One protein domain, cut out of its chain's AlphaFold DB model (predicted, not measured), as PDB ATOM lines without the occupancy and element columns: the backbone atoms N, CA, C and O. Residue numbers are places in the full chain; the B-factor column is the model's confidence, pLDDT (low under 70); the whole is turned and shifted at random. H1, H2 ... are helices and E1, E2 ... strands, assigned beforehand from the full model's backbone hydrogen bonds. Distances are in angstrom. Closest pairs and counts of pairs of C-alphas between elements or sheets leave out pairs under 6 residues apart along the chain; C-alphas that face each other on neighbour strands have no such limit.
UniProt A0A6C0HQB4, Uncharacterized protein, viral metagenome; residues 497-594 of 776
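Overview. This is residues 497 to 594 of the 776 residues of an uncharacterized protein of viral metagenome (UniProt A0A6C0HQB4). Two small parallel sheets, E3 E4 E5 and E1 E2, sit in one row, joined by residues 542 to 543, a short stretch that pairs antiparallel with both E1 and E3. A helix packs on each end of the row: H2 on E4 and E5, H1 on E1 and E2. The 98 printed residues run E1 H1 E2 E3 E4 H2 E5, a mixed class of helices and strands, with 42 residues in named elements, under half. The whole is compact, with a radius of gyration of the C-alphas of 13.2 A and spans of 37 by 31 by 20 A.

Along the chain. The larger sheet has E3, residues 547 to 550, E4, residues 567 to 570, and E5, residues 591 to 593, which ends at C-alpha 593 (-16.538, -41.287, 12.073). H2 is residues 578 to 585, 10.5 A long. E1, residues 497 to 502, 16.6 A, begins at C-alpha 497 (-19.841, -36.690, 31.487). H1 is residues 517 to 527, 15.1 A, and E2 residues 531 to 536, 15.8 A.

Arrangement. E3 and E4 are parallel at 16 degrees, with N 548 and O 567 2.9 A apart, within hydrogen-bond range. E4 and E5 are parallel at 39 degrees, with N 592 and O 568 at 2.8 A. E4, H2, E5 is a strand-helix-strand unit, two parallel neighbour strands with a helix between, its crossover right-handed; E1, H1, E2 is another, also right-handed. H2 is on the sheet at a height of 9.3 A, and its closest C-alphas to E5 are Gly 579 and Val 591, 5.9 A. E1 and E2 are parallel at 29 degrees, with N 534 and O 499 at 2.9 A. The closest C-alphas of H1 and E2 are Ala 525 and Val 531, 5.0 A. E1 and E3 are near each other, while H1 and H2 are apart. In H2 every O i to N i+4 pair is within hydrogen-bond range; in H1 6 of 7 are.

Size, cuts and confidence. The C-alphas of Asn 529 and Asn 584, the two farthest apart, are 38.2 A from each other. The links E1 to H1 and E3 to E4 are long. The printed part has no cut, and no printed residue has a pLDDT under 70.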
ATOM      1  N   TRP A 497     -19.453 -36.671  32.889       98.31
ATOM      2  CA  TRP A 497     -19.841 -36.690  31.487       98.31
ATOM      3  C   TRP A 497     -21.302 -37.107  31.374       98.31
ATOM      4  O   TRP A 497     -21.686 -38.152  31.898       98.31
ATOM      5  N   VAL A 498     -22.111 -36.296  30.700       98.50
ATOM      6  CA  VAL A 498     -23.550 -36.533  30.564       98.50
ATOM      7  C   VAL A 498     -23.848 -37.015  29.151       98.50
ATOM      8  O   VAL A 498     -23.735 -36.252  28.190       98.50
ATOM      9  N   LEU A 499     -24.238 -38.283  29.033       98.25
ATOM     10  CA  LEU A 499     -24.796 -38.852  27.812       98.25
ATOM     11  C   LEU A 499     -26.319 -38.704  27.853       98.25
ATOM     12  O   LEU A 499     -26.977 -39.227  28.749       98.25
ATOM     13  N   LYS A 500     -26.890 -37.994  26.888       97.94
ATOM     14  CA  LYS A 500     -28.335 -37.854  26.733       97.94
ATOM     15  C   LYS A 500     -28.855 -38.837  25.706       97.94
ATOM     16  O   LYS A 500     -28.291 -38.950  24.617       97.94
ATOM     17  N   ILE A 501     -29.955 -39.496  26.040       97.75
ATOM     18  CA  ILE A 501     -30.726 -40.313  25.104       97.75
ATOM     19  C   ILE A 501     -32.178 -39.829  25.048       97.75
ATOM     20  O   ILE A 501     -32.690 -39.325  26.050       97.75
ATOM     21  N   PRO A 502     -32.873 -40.009  23.913       97.38
ATOM     22  CA  PRO A 502     -34.289 -39.685  23.812       97.38
ATOM     23  C   PRO A 502     -35.126 -40.508  24.778       97.38
ATOM     24  O   PRO A 502     -35.048 -41.743  24.785       97.38
ATOM     25  N   LYS A 503     -35.985 -39.831  25.535       97.12
ATOM     26  CA  LYS A 503     -37.020 -40.474  26.340       97.12
ATOM     27  C   LYS A 503     -37.981 -41.245  25.430       97.12
ATOM     28  O   LYS A 503     -38.404 -40.738  24.397       97.12
ATOM     29  N   GLN A 504     -38.321 -42.479  25.798       95.25
ATOM     30  CA  GLN A 504     -39.220 -43.352  25.027       95.25
ATOM     31  C   GLN A 504     -40.441 -43.765  25.871       95.25
ATOM     32  O   GLN A 504     -40.342 -43.792  27.100       95.25
ATOM     33  N   PRO A 505     -41.585 -44.112  25.248       94.94
ATOM     34  CA  PRO A 505     -41.828 -44.151  23.802       94.94
ATOM     35  C   PRO A 505     -42.015 -42.754  23.189       94.94
ATOM     36  O   PRO A 505     -42.592 -41.869  23.814       94.94
ATOM     37  N   MET A 506     -41.556 -42.582  21.948       94.12
ATOM     38  CA  MET A 506     -41.915 -41.453  21.078       94.12
ATOM     39  C   MET A 506     -42.834 -41.918  19.944       94.12
ATOM     40  O   MET A 506     -42.864 -43.109  19.618       94.12
ATOM     41  N   ASP A 507     -43.537 -40.972  19.325       91.31
ATOM     42  CA  ASP A 507     -44.417 -41.227  18.185       91.31
ATOM     43  C   ASP A 507     -43.667 -41.250  16.840       91.31
ATOM     44  O   ASP A 507     -42.590 -40.671  16.663       91.31
ATOM     45  N   GLY A 508     -44.287 -41.897  15.850       93.06
ATOM     46  CA  GLY A 508     -43.842 -41.878  14.458       93.06
ATOM     47  C   GLY A 508     -42.471 -42.520  14.246       93.06
ATOM     48  O   GLY A 508     -42.158 -43.562  14.819       93.06
ATOM     49  N   ILE A 509     -41.647 -41.897  13.397       93.00
ATOM     50  CA  ILE A 509     -40.334 -42.443  13.032       93.00
ATOM     51  C   ILE A 509     -39.354 -42.467  14.213       93.00
ATOM     52  O   ILE A 509     -38.407 -43.243  14.185       93.00
ATOM     53  N   TYR A 510     -39.568 -41.667  15.263       94.31
ATOM     54  CA  TYR A 510     -38.647 -41.554  16.403       94.31
ATOM     55  C   TYR A 510     -38.847 -42.626  17.481       94.31
ATOM     56  O   TYR A 510     -38.038 -42.710  18.413       94.31
ATOM     57  N   HIS A 511     -39.882 -43.460  17.346       95.25
ATOM     58  CA  HIS A 511     -40.103 -44.606  18.217       95.25
ATOM     59  C   HIS A 511     -38.882 -45.538  18.235       95.25
ATOM     60  O   HIS A 511     -38.333 -45.891  17.189       95.25
ATOM     61  N   HIS A 512     -38.453 -45.953  19.426       94.31
ATOM     62  CA  HIS A 512     -37.317 -46.849  19.602       94.31
ATOM     63  C   HIS A 512     -37.439 -47.655  20.896       94.31
ATOM     64  O   HIS A 512     -37.833 -47.126  21.929       94.31
ATOM     65  N   ILE A 513     -37.008 -48.917  20.874       93.50
ATOM     66  CA  ILE A 513     -37.100 -49.825  22.033       93.50
ATOM     67  C   ILE A 513     -35.873 -49.776  22.962       93.50
ATOM     68  O   ILE A 513     -35.681 -50.657  23.792       93.50
ATOM     69  N   ASN A 514     -35.032 -48.751  22.804       94.50
ATOM     70  CA  ASN A 514     -33.778 -48.532  23.545       94.50
ATOM     71  C   ASN A 514     -32.788 -49.715  23.554       94.50
ATOM     72  O   ASN A 514     -32.050 -49.909  24.514       94.50
ATOM     73  N   ASP A 515     -32.723 -50.467  22.454       93.81
ATOM     74  CA  ASP A 515     -31.674 -51.465  22.221       93.81
ATOM     75  C   ASP A 515     -30.376 -50.838  21.660       93.81
ATOM     76  O   ASP A 515     -30.247 -49.612  21.542       93.81
ATOM     77  N   SER A 516     -29.407 -51.679  21.282       94.94
ATOM     78  CA  SER A 516     -28.232 -51.267  20.504       94.94
ATOM     79  C   SER A 516     -27.394 -50.189  21.228       94.94
ATOM     80  O   SER A 516     -26.989 -50.402  22.370       94.94
ATOM     81  N   TYR A 517     -27.116 -49.024  20.623       96.19
ATOM     82  CA  TYR A 517     -26.335 -47.959  21.277       96.19
ATOM     83  C   TYR A 517     -26.961 -47.476  22.587       96.19
ATOM     84  O   TYR A 517     -26.251 -47.230  23.561       96.19
ATOM     85  N   ARG A 518     -28.292 -47.355  22.631       96.62
ATOM     86  CA  ARG A 518     -28.988 -46.847  23.819       96.62
ATOM     87  C   ARG A 518     -28.891 -47.827  24.987       96.62
ATOM     88  O   ARG A 518     -28.801 -47.402  26.129       96.62
ATOM     89  N   GLU A 519     -28.790 -49.124  24.702       97.62
ATOM     90  CA  GLU A 519     -28.420 -50.135  25.699       97.62
ATOM     91  C   GLU A 519     -26.940 -49.996  26.114       97.62
ATOM     92  O   GLU A 519     -26.618 -50.030  27.304       97.62
ATOM     93  N   LEU A 520     -26.032 -49.774  25.151       97.56
ATOM     94  CA  LEU A 520     -24.591 -49.628  25.402       97.56
ATOM     95  C   LEU A 520     -24.260 -48.448  26.329       97.56
ATOM     96  O   LEU A 520     -23.409 -48.596  27.205       97.56
ATOM     97  N   VAL A 521     -24.915 -47.291  26.189       96.56
ATOM     98  CA  VAL A 521     -24.619 -46.127  27.050       96.56
ATOM     99  C   VAL A 521     -24.939 -46.384  28.519       96.56
ATOM    100  O   VAL A 521     -24.217 -45.904  29.394       96.56
ATOM    101  N   HIS A 522     -25.964 -47.188  28.814       97.50
ATOM    102  CA  HIS A 522     -26.267 -47.587  30.187       97.50
ATOM    103  C   HIS A 522     -25.187 -48.511  30.755       97.50
ATOM    104  O   HIS A 522     -24.804 -48.354  31.916       97.50
ATOM    105  N   LEU A 523     -24.637 -49.426  29.947       97.44
ATOM    106  CA  LEU A 523     -23.481 -50.236  30.352       97.44
ATOM    107  C   LEU A 523     -22.232 -49.380  30.566       97.44
ATOM    108  O   LEU A 523     -21.519 -49.580  31.548       97.44
ATOM    109  N   ILE A 524     -21.989 -48.399  29.692       97.38
ATOM    110  CA  ILE A 524     -20.893 -47.436  29.848       97.38
ATOM    111  C   ILE A 524     -21.020 -46.709  31.188       97.38
ATOM    112  O   ILE A 524     -20.072 -46.723  31.968       97.38
ATOM    113  N   ALA A 525     -22.181 -46.130  31.501       97.44
ATOM    114  CA  ALA A 525     -22.381 -45.424  32.767       97.44
ATOM    115  C   ALA A 525     -22.308 -46.347  33.992       97.44
ATOM    116  O   ALA A 525     -21.819 -45.939  35.041       97.44
ATOM    117  N   LYS A 526     -22.732 -47.610  33.865       96.94
ATOM    118  CA  LYS A 526     -22.568 -48.616  34.925       96.94
ATOM    119  C   LYS A 526     -21.092 -48.915  35.214       96.94
ATOM    120  O   LYS A 526     -20.737 -49.138  36.367       96.94
ATOM    121  N   ASN A 527     -20.252 -48.938  34.181       95.88
ATOM    122  CA  ASN A 527     -18.846 -49.331  34.281       95.88
ATOM    123  C   ASN A 527     -17.868 -48.151  34.434       95.88
ATOM    124  O   ASN A 527     -16.684 -48.383  34.672       95.88
ATOM    125  N   ASN A 528     -18.336 -46.902  34.329       95.31
ATOM    126  CA  ASN A 528     -17.513 -45.694  34.431       95.31
ATOM    127  C   ASN A 528     -18.163 -44.685  35.396       95.31
ATOM    128  O   ASN A 528     -19.176 -44.065  35.084       95.31
ATOM    129  N   ASN A 529     -17.558 -44.491  36.573       93.00
ATOM    130  CA  ASN A 529     -18.147 -43.707  37.673       93.00
ATOM    131  C   ASN A 529     -18.352 -42.212  37.362       93.00
ATOM    132  O   ASN A 529     -19.182 -41.549  37.999       93.00
ATOM    133  N   ASP A 530     -17.584 -41.671  36.419       94.88
ATOM    134  CA  ASP A 530     -17.624 -40.273  35.998       94.88
ATOM    135  C   ASP A 530     -18.508 -40.035  34.765       94.88
ATOM    136  O   ASP A 530     -18.475 -38.940  34.206       94.88
ATOM    137  N   VAL A 531     -19.324 -41.021  34.380       97.88
ATOM    138  CA  VAL A 531     -20.336 -40.926  33.320       97.88
ATOM    139  C   VAL A 531     -21.730 -41.088  33.922       97.88
ATOM    140  O   VAL A 531     -21.939 -41.836  34.877       97.88
ATOM    141  N   VAL A 532     -22.705 -40.374  33.372       98.12
ATOM    142  CA  VAL A 532     -24.126 -40.522  33.695       98.12
ATOM    143  C   VAL A 532     -24.950 -40.491  32.412       98.12
ATOM    144  O   VAL A 532     -24.583 -39.811  31.453       98.12
ATOM    145  N   VAL A 533     -26.057 -41.233  32.397       98.25
ATOM    146  CA  VAL A 533     -27.045 -41.190  31.314       98.25
ATOM    147  C   VAL A 533     -28.288 -40.462  31.803       98.25
ATOM    148  O   VAL A 533     -28.771 -40.743  32.900       98.25
ATOM    149  N   ILE A 534     -28.801 -39.546  30.988       97.94
ATOM    150  CA  ILE A 534     -30.049 -38.821  31.238       97.94
ATOM    151  C   ILE A 534     -30.990 -39.052  30.057       97.94
ATOM    152  O   ILE A 534     -30.586 -38.957  28.900       97.94
ATOM    153  N   GLU A 535     -32.250 -39.352  30.356       97.00
ATOM    154  CA  GLU A 535     -33.316 -39.325  29.359       97.00
ATOM    155  C   GLU A 535     -33.822 -37.894  29.194       97.00
ATOM    156  O   GLU A 535     -34.155 -37.230  30.177       97.00
ATOM    157  N   ASP A 536     -33.889 -37.424  27.955       93.94
ATOM    158  CA  ASP A 536     -34.263 -36.053  27.619       93.94
ATOM    159  C   ASP A 536     -35.307 -36.031  26.489       93.94
ATOM    160  O   ASP A 536     -35.520 -37.032  25.803       93.94
ATOM    161  N   ASN A 537     -35.992 -34.901  26.297       93.62
ATOM    162  CA  ASN A 537     -37.060 -34.769  25.291       93.62
ATOM    163  C   ASN A 537     -36.539 -34.567  23.852       93.62
ATOM    164  O   ASN A 537     -37.335 -34.380  22.934       93.62
ATOM    165  N   THR A 538     -35.221 -34.594  23.654       94.81
ATOM    166  CA  THR A 538     -34.564 -34.621  22.338       94.81
ATOM    167  C   THR A 538     -34.961 -35.854  21.524       94.81
ATOM    168  O   THR A 538     -35.285 -36.912  22.066       94.81
ATOM    169  N   THR A 539     -34.885 -35.741  20.201       95.31
ATOM    170  CA  THR A 539     -35.025 -36.872  19.271       95.31
ATOM    171  C   THR A 539     -33.707 -37.603  18.988       95.31
ATOM    172  O   THR A 539     -33.730 -38.708  18.434       95.31
ATOM    173  N   GLN A 540     -32.567 -37.030  19.393       96.06
ATOM    174  CA  GLN A 540     -31.215 -37.520  19.108       96.06
ATOM    175  C   GLN A 540     -30.445 -37.912  20.378       96.06
ATOM    176  O   GLN A 540     -30.813 -37.549  21.491       96.06
ATOM    177  N   CYS A 541     -29.338 -38.641  20.223       97.31
ATOM    178  CA  CYS A 541     -28.431 -38.933  21.337       97.31
ATOM    179  C   CYS A 541     -27.263 -37.937  21.374       97.31
ATOM    180  O   CYS A 541     -26.657 -37.664  20.337       97.31
ATOM    181  N   TRP A 542     -26.881 -37.460  22.559       97.81
ATOM    182  CA  TRP A 542     -25.850 -36.427  22.713       97.81
ATOM    183  C   TRP A 542     -24.838 -36.762  23.801       97.81
ATOM    184  O   TRP A 542     -25.180 -37.338  24.828       97.81
ATOM    185  N   LEU A 543     -23.608 -36.292  23.629       97.75
ATOM    186  CA  LEU A 543     -22.741 -35.934  24.746       97.75
ATOM    187  C   LEU A 543     -22.902 -34.431  24.992       97.75
ATOM    188  O   LEU A 543     -22.782 -33.626  24.061       97.75
ATOM    189  N   GLU A 544     -23.194 -34.041  26.232       96.25
ATOM    190  CA  GLU A 544     -23.383 -32.625  26.543       96.25
ATOM    191  C   GLU A 544     -22.139 -31.769  26.215       96.25
ATOM    192  O   GLU A 544     -21.004 -32.205  26.429       96.25
ATOM    193  N   PRO A 545     -22.335 -30.525  25.735       95.62
ATOM    194  CA  PRO A 545     -23.641 -29.891  25.527       95.62
ATOM    195  C   PRO A 545     -24.291 -30.158  24.169       95.62
ATOM    196  O   PRO A 545     -25.508 -30.092  24.071       95.62
ATOM    197  N   ASN A 546     -23.500 -30.380  23.121       95.81
ATOM    198  CA  ASN A 546     -23.986 -30.407  21.738       95.81
ATOM    199  C   ASN A 546     -23.082 -31.241  20.817       95.81
ATOM    200  O   ASN A 546     -22.825 -30.863  19.671       95.81
ATOM    201  N   LEU A 547     -22.547 -32.352  21.329       97.25
ATOM    202  CA  LEU A 547     -21.804 -33.326  20.533       97.25
ATOM    203  C   LEU A 547     -22.772 -34.454  20.167       97.25
ATOM    204  O   LEU A 547     -23.139 -35.261  21.021       97.25
ATOM    205  N   LEU A 548     -23.217 -34.491  18.912       97.31
ATOM    206  CA  LEU A 548     -24.200 -35.463  18.438       97.31
ATOM    207  C   LEU A 548     -23.548 -36.842  18.327       97.31
ATOM    208  O   LEU A 548     -22.611 -37.021  17.551       97.31
ATOM    209  N   THR A 549     -24.058 -37.826  19.063       96.44
ATOM    210  CA  THR A 549     -23.669 -39.240  18.949       96.44
ATOM    211  C   THR A 549     -24.727 -39.974  18.132       96.44
ATOM    212  O   THR A 549     -25.634 -40.583  18.696       96.44
ATOM    213  N   TYR A 550     -24.671 -39.855  16.804       96.19
ATOM    214  CA  TYR A 550     -25.764 -40.273  15.926       96.19
ATOM    215  C   TYR A 550     -25.945 -41.797  15.907       96.19
ATOM    216  O   TYR A 550     -25.073 -42.528  15.424       96.19
ATOM    217  N   ASP A 551     -27.091 -42.266  16.417       94.88
ATOM    218  CA  ASP A 551     -27.368 -43.681  16.697       94.88
ATOM    219  C   ASP A 551     -28.267 -44.384  15.670       94.88
ATOM    220  O   ASP A 551     -28.729 -45.500  15.909       94.88
ATOM    221  N   ARG A 552     -28.532 -43.740  14.529       93.75
ATOM    222  CA  ARG A 552     -29.466 -44.226  13.507       93.75
ATOM    223  C   ARG A 552     -28.766 -44.723  12.248       93.75
ATOM    224  O   ARG A 552     -27.608 -44.413  11.978       93.75
ATOM    225  N   ASP A 553     -29.511 -45.514  11.485       89.25
ATOM    226  CA  ASP A 553     -29.017 -46.264  10.331       89.25
ATOM    227  C   ASP A 553     -28.814 -45.418   9.068       89.25
ATOM    228  O   ASP A 553     -27.964 -45.741   8.238       89.25
ATOM    229  N   THR A 554     -29.614 -44.365   8.908       91.38
ATOM    230  CA  THR A 554     -29.609 -43.435   7.769       91.38
ATOM    231  C   THR A 554     -29.927 -42.035   8.279       91.38
ATOM    232  O   THR A 554     -30.412 -41.910   9.396       91.38
ATOM    233  N   LEU A 555     -29.740 -40.988   7.469       93.88
ATOM    234  CA  LEU A 555     -30.035 -39.601   7.864       93.88
ATOM    235  C   LEU A 555     -31.534 -39.260   7.979       93.88
ATOM    236  O   LEU A 555     -31.872 -38.115   8.257       93.88
ATOM    237  N   MET A 556     -32.449 -40.226   7.815       94.31
ATOM    238  CA  MET A 556     -33.904 -39.991   7.846       94.31
ATOM    239  C   MET A 556     -34.403 -39.369   9.161       94.31
ATOM    240  O   MET A 556     -35.445 -38.722   9.181       94.31
ATOM    241  N   TRP A 557     -33.671 -39.567  10.257       94.62
ATOM    242  CA  TRP A 557     -34.020 -39.030  11.573       94.62
ATOM    243  C   TRP A 557     -33.404 -37.664  11.863       94.62
ATOM    244  O   TRP A 557     -33.625 -37.147  12.949       94.62
ATOM    245  N   ILE A 558     -32.595 -37.104  10.962       93.81
ATOM    246  CA  ILE A 558     -32.020 -35.769  11.150       93.81
ATOM    247  C   ILE A 558     -33.129 -34.717  11.070       93.81
ATOM    248  O   ILE A 558     -34.023 -34.795  10.227       93.81
ATOM    249  N   ASN A 559     -33.057 -33.730  11.956       92.62
ATOM    250  CA  ASN A 559     -33.956 -32.586  12.018       92.62
ATOM    251  C   ASN A 559     -33.193 -31.350  12.524       92.62
ATOM    252  O   ASN A 559     -31.974 -31.392  12.709       92.62
ATOM    253  N   ASP A 560     -33.916 -30.261  12.764       91.44
ATOM    254  CA  ASP A 560     -33.336 -28.965  13.124       91.44
ATOM    255  C   ASP A 560     -32.555 -28.977  14.454       91.44
ATOM    256  O   ASP A 560     -31.687 -28.130  14.646       91.44
ATOM    257  N   GLU A 561     -32.747 -29.973  15.338       92.06
ATOM    258  CA  GLU A 561     -31.937 -30.111  16.567       92.06
ATOM    259  C   GLU A 561     -30.432 -30.236  16.264       92.06
ATOM    260  O   GLU A 561     -29.586 -29.922  17.103       92.06
ATOM    261  N   VAL A 562     -30.080 -30.701  15.063       92.00
ATOM    262  CA  VAL A 562     -28.697 -30.968  14.653       92.00
ATOM    263  C   VAL A 562     -27.937 -29.697  14.250       92.00
ATOM    264  O   VAL A 562     -26.705 -29.705  14.262       92.00
ATOM    265  N   GLU A 563     -28.621 -28.586  13.961       89.69
ATOM    266  CA  GLU A 563     -27.979 -27.319  13.560       89.69
ATOM    267  C   GLU A 563     -27.038 -26.772  14.652       89.69
ATOM    268  O   GLU A 563     -25.933 -26.276  14.380       89.69
ATOM    269  N   ASP A 564     -27.425 -26.969  15.912       87.69
ATOM    270  CA  ASP A 564     -26.666 -26.550  17.088       87.69
ATOM    271  C   ASP A 564     -25.456 -27.445  17.395       87.69
ATOM    272  O   ASP A 564     -24.655 -27.113  18.278       87.69
ATOM    273  N   ALA A 565     -25.266 -28.556  16.674       94.75
ATOM    274  CA  ALA A 565     -24.172 -29.483  16.925       94.75
ATOM    275  C   ALA A 565     -22.806 -28.815  16.695       94.75
ATOM    276  O   ALA A 565     -22.544 -28.196  15.658       94.75
ATOM    277  N   SER A 566     -21.898 -28.949  17.665       94.19
ATOM    278  CA  SER A 566     -20.500 -28.524  17.505       94.19
ATOM    279  C   SER A 566     -19.632 -29.602  16.852       94.19
ATOM    280  O   SER A 566     -18.595 -29.296  16.269       94.19
ATOM    281  N   LEU A 567     -20.084 -30.853  16.924       95.00
ATOM    282  CA  LEU A 567     -19.477 -32.030  16.319       95.00
ATOM    283  C   LEU A 567     -20.556 -33.099  16.122       95.00
ATOM    284  O   LEU A 567     -21.359 -33.335  17.027       95.00
ATOM    285  N   ILE A 568     -20.546 -33.763  14.968       96.25
ATOM    286  CA  ILE A 568     -21.410 -34.904  14.665       96.25
ATOM    287  C   ILE A 568     -20.569 -36.164  14.514       96.25
ATOM    288  O   ILE A 568     -19.739 -36.269  13.611       96.25
ATOM    289  N   PHE A 569     -20.833 -37.147  15.364       95.69
ATOM    290  CA  PHE A 569     -20.297 -38.493  15.255       95.69
ATOM    291  C   PHE A 569     -21.271 -39.405  14.525       95.69
ATOM    292  O   PHE A 569     -22.391 -39.617  14.985       95.69
ATOM    293  N   LEU A 570     -20.826 -39.982  13.409       95.12
ATOM    294  CA  LEU A 570     -21.605 -40.948  12.640       95.12
ATOM    295  C   LEU A 570     -21.258 -42.379  13.052       95.12
ATOM    296  O   LEU A 570     -20.142 -42.853  12.820       95.12
ATOM    297  N   GLY A 571     -22.235 -43.058  13.662       91.38
ATOM    298  CA  GLY A 571     -22.143 -44.464  14.044       91.38
ATOM    299  C   GLY A 571     -22.341 -45.411  12.859       91.38
ATOM    300  O   GLY A 571     -21.368 -45.966  12.357       91.38
ATOM    301  N   ASN A 572     -23.584 -45.601  12.396       88.81
ATOM    302  CA  ASN A 572     -23.909 -46.514  11.279       88.81
ATOM    303  C   ASN A 572     -23.663 -45.890   9.885       88.81
ATOM    304  O   ASN A 572     -23.402 -46.589   8.907       88.81
ATOM    305  N   CYS A 573     -23.731 -44.564   9.783       91.81
ATOM    306  CA  CYS A 573     -23.551 -43.848   8.522       91.81
ATOM    307  C   CYS A 573     -22.076 -43.767   8.079       91.81
ATOM    308  O   CYS A 573     -21.149 -43.973   8.867       91.81
ATOM    309  N   ASP A 574     -21.866 -43.425   6.807       91.06
ATOM    310  CA  ASP A 574     -20.551 -43.217   6.204       91.06
ATOM    311  C   ASP A 574     -20.228 -41.716   6.118       91.06
ATOM    312  O   ASP A 574     -21.025 -40.894   5.664       91.06
ATOM    313  N   THR A 575     -19.037 -41.332   6.569       91.69
ATOM    314  CA  THR A 575     -18.602 -39.929   6.580       91.69
ATOM    315  C   THR A 575     -18.309 -39.358   5.196       91.69
ATOM    316  O   THR A 575     -18.281 -38.128   5.045       91.69
ATOM    317  N   ILE A 576     -18.109 -40.214   4.191       91.81
ATOM    318  CA  ILE A 576     -17.878 -39.805   2.803       91.81
ATOM    319  C   ILE A 576     -19.191 -39.396   2.142       91.81
ATOM    320  O   ILE A 576     -19.234 -38.367   1.473       91.81
ATOM    321  N   VAL A 577     -20.261 -40.166   2.339       92.62
ATOM    322  CA  VAL A 577     -21.549 -39.923   1.674       92.62
ATOM    323  C   VAL A 577     -22.492 -39.143   2.586       92.62
ATOM    324  O   VAL A 577     -22.716 -37.959   2.351       92.62
ATOM    325  N   GLU A 578     -22.996 -39.756   3.656       94.62
ATOM    326  CA  GLU A 578     -23.913 -39.105   4.597       94.62
ATOM    327  C   GLU A 578     -23.221 -37.937   5.316       94.62
ATOM    328  O   GLU A 578     -23.815 -36.884   5.537       94.62
ATOM    329  N   GLY A 579     -21.928 -38.066   5.622       94.19
ATOM    330  CA  GLY A 579     -21.170 -36.948   6.180       94.19
ATOM    331  C   GLY A 579     -21.020 -35.766   5.218       94.19
ATOM    332  O   GLY A 579     -21.015 -34.622   5.670       94.19
ATOM    333  N   ALA A 580     -20.929 -36.000   3.903       93.31
ATOM    334  CA  ALA A 580     -20.905 -34.914   2.920       93.31
ATOM    335  C   ALA A 580     -22.276 -34.243   2.784       93.31
ATOM    336  O   ALA A 580     -22.342 -33.020   2.685       93.31
ATOM    337  N   GLU A 581     -23.357 -35.018   2.844       95.06
ATOM    338  CA  GLU A 581     -24.722 -34.490   2.878       95.06
ATOM    339  C   GLU A 581     -24.938 -33.574   4.090       95.06
ATOM    340  O   GLU A 581     -25.372 -32.435   3.927       95.06
ATOM    341  N   LEU A 582     -24.521 -34.004   5.284       94.44
ATOM    342  CA  LEU A 582     -24.604 -33.182   6.494       94.44
ATOM    343  C   LEU A 582     -23.782 -31.894   6.403       94.44
ATOM    344  O   LEU A 582     -24.261 -30.848   6.827       94.44
ATOM    345  N   ARG A 583     -22.573 -31.940   5.828       91.81
ATOM    346  CA  ARG A 583     -21.752 -30.732   5.610       91.81
ATOM    347  C   ARG A 583     -22.385 -29.756   4.613       91.81
ATOM    348  O   ARG A 583     -22.161 -28.552   4.718       91.81
ATOM    349  N   ASN A 584     -23.168 -30.263   3.660       91.38
ATOM    350  CA  ASN A 584     -23.906 -29.437   2.707       91.38
ATOM    351  C   ASN A 584     -25.157 -28.809   3.337       91.38
ATOM    352  O   ASN A 584     -25.447 -27.646   3.059       91.38
ATOM    353  N   LEU A 585     -25.878 -29.562   4.175       90.75
ATOM    354  CA  LEU A 585     -27.073 -29.090   4.881       90.75
ATOM    355  C   LEU A 585     -26.719 -28.091   5.989       90.75
ATOM    356  O   LEU A 585     -27.303 -27.013   6.064       90.75
ATOM    357  N   TYR A 586     -25.717 -28.419   6.801       89.00
ATOM    358  CA  TYR A 586     -25.290 -27.632   7.949       89.00
ATOM    359  C   TYR A 586     -23.865 -27.128   7.719       89.00
ATOM    360  O   TYR A 586     -22.873 -27.824   7.959       89.00
ATOM    361  N   LYS A 587     -23.760 -25.892   7.218       83.19
ATOM    362  CA  LYS A 587     -22.462 -25.258   6.954       83.19
ATOM    363  C   LYS A 587     -21.634 -25.179   8.234       83.19
ATOM    364  O   LYS A 587     -22.153 -24.896   9.308       83.19
ATOM    365  N   ASN A 588     -20.322 -25.350   8.088       84.56
ATOM    366  CA  ASN A 588     -19.349 -25.334   9.185       84.56
ATOM    367  C   ASN A 588     -19.496 -26.488  10.191       84.56
ATOM    368  O   ASN A 588     -18.812 -26.483  11.210       84.56
ATOM    369  N   THR A 589     -20.335 -27.489   9.925       84.62
ATOM    370  CA  THR A 589     -20.456 -28.656  10.798       84.62
ATOM    371  C   THR A 589     -19.269 -29.594  10.643       84.62
ATOM    372  O   THR A 589     -18.922 -30.020   9.542       84.62
ATOM    373  N   ILE A 590     -18.675 -29.965  11.774       91.31
ATOM    374  CA  ILE A 590     -17.618 -30.971  11.838       91.31
ATOM    375  C   ILE A 590     -18.292 -32.342  11.923       91.31
ATOM    376  O   ILE A 590     -19.049 -32.604  12.856       91.31
ATOM    377  N   VAL A 591     -18.014 -33.223  10.961       94.19
ATOM    378  CA  VAL A 591     -18.561 -34.590  10.927       94.19
ATOM    379  C   VAL A 591     -17.416 -35.590  10.980       94.19
ATOM    380  O   VAL A 591     -16.520 -35.539  10.140       94.19
ATOM    381  N   GLN A 592     -17.453 -36.502  11.947       93.56
ATOM    382  CA  GLN A 592     -16.398 -37.479  12.198       93.56
ATOM    383  C   GLN A 592     -16.956 -38.902  12.264       93.56
ATOM    384  O   GLN A 592     -18.106 -39.107  12.668       93.56
ATOM    385  N   PRO A 593     -16.151 -39.907  11.878       93.44
ATOM    386  CA  PRO A 593     -16.538 -41.287  12.073       93.44
ATOM    387  C   PRO A 593     -16.457 -41.607  13.563       93.44
ATOM    388  O   PRO A 593     -15.683 -41.008  14.315       93.44
ATOM    389  N   TRP A 594     -17.248 -42.574  13.994       90.62
ATOM    390  CA  TRP A 594     -17.301 -42.974  15.392       90.62
ATOM    391  C   TRP A 594     -17.178 -44.490  15.529       90.62
ATOM    392  O   TRP A 594     -16.486 -45.131  14.740       90.62
TER     393      TRP A 594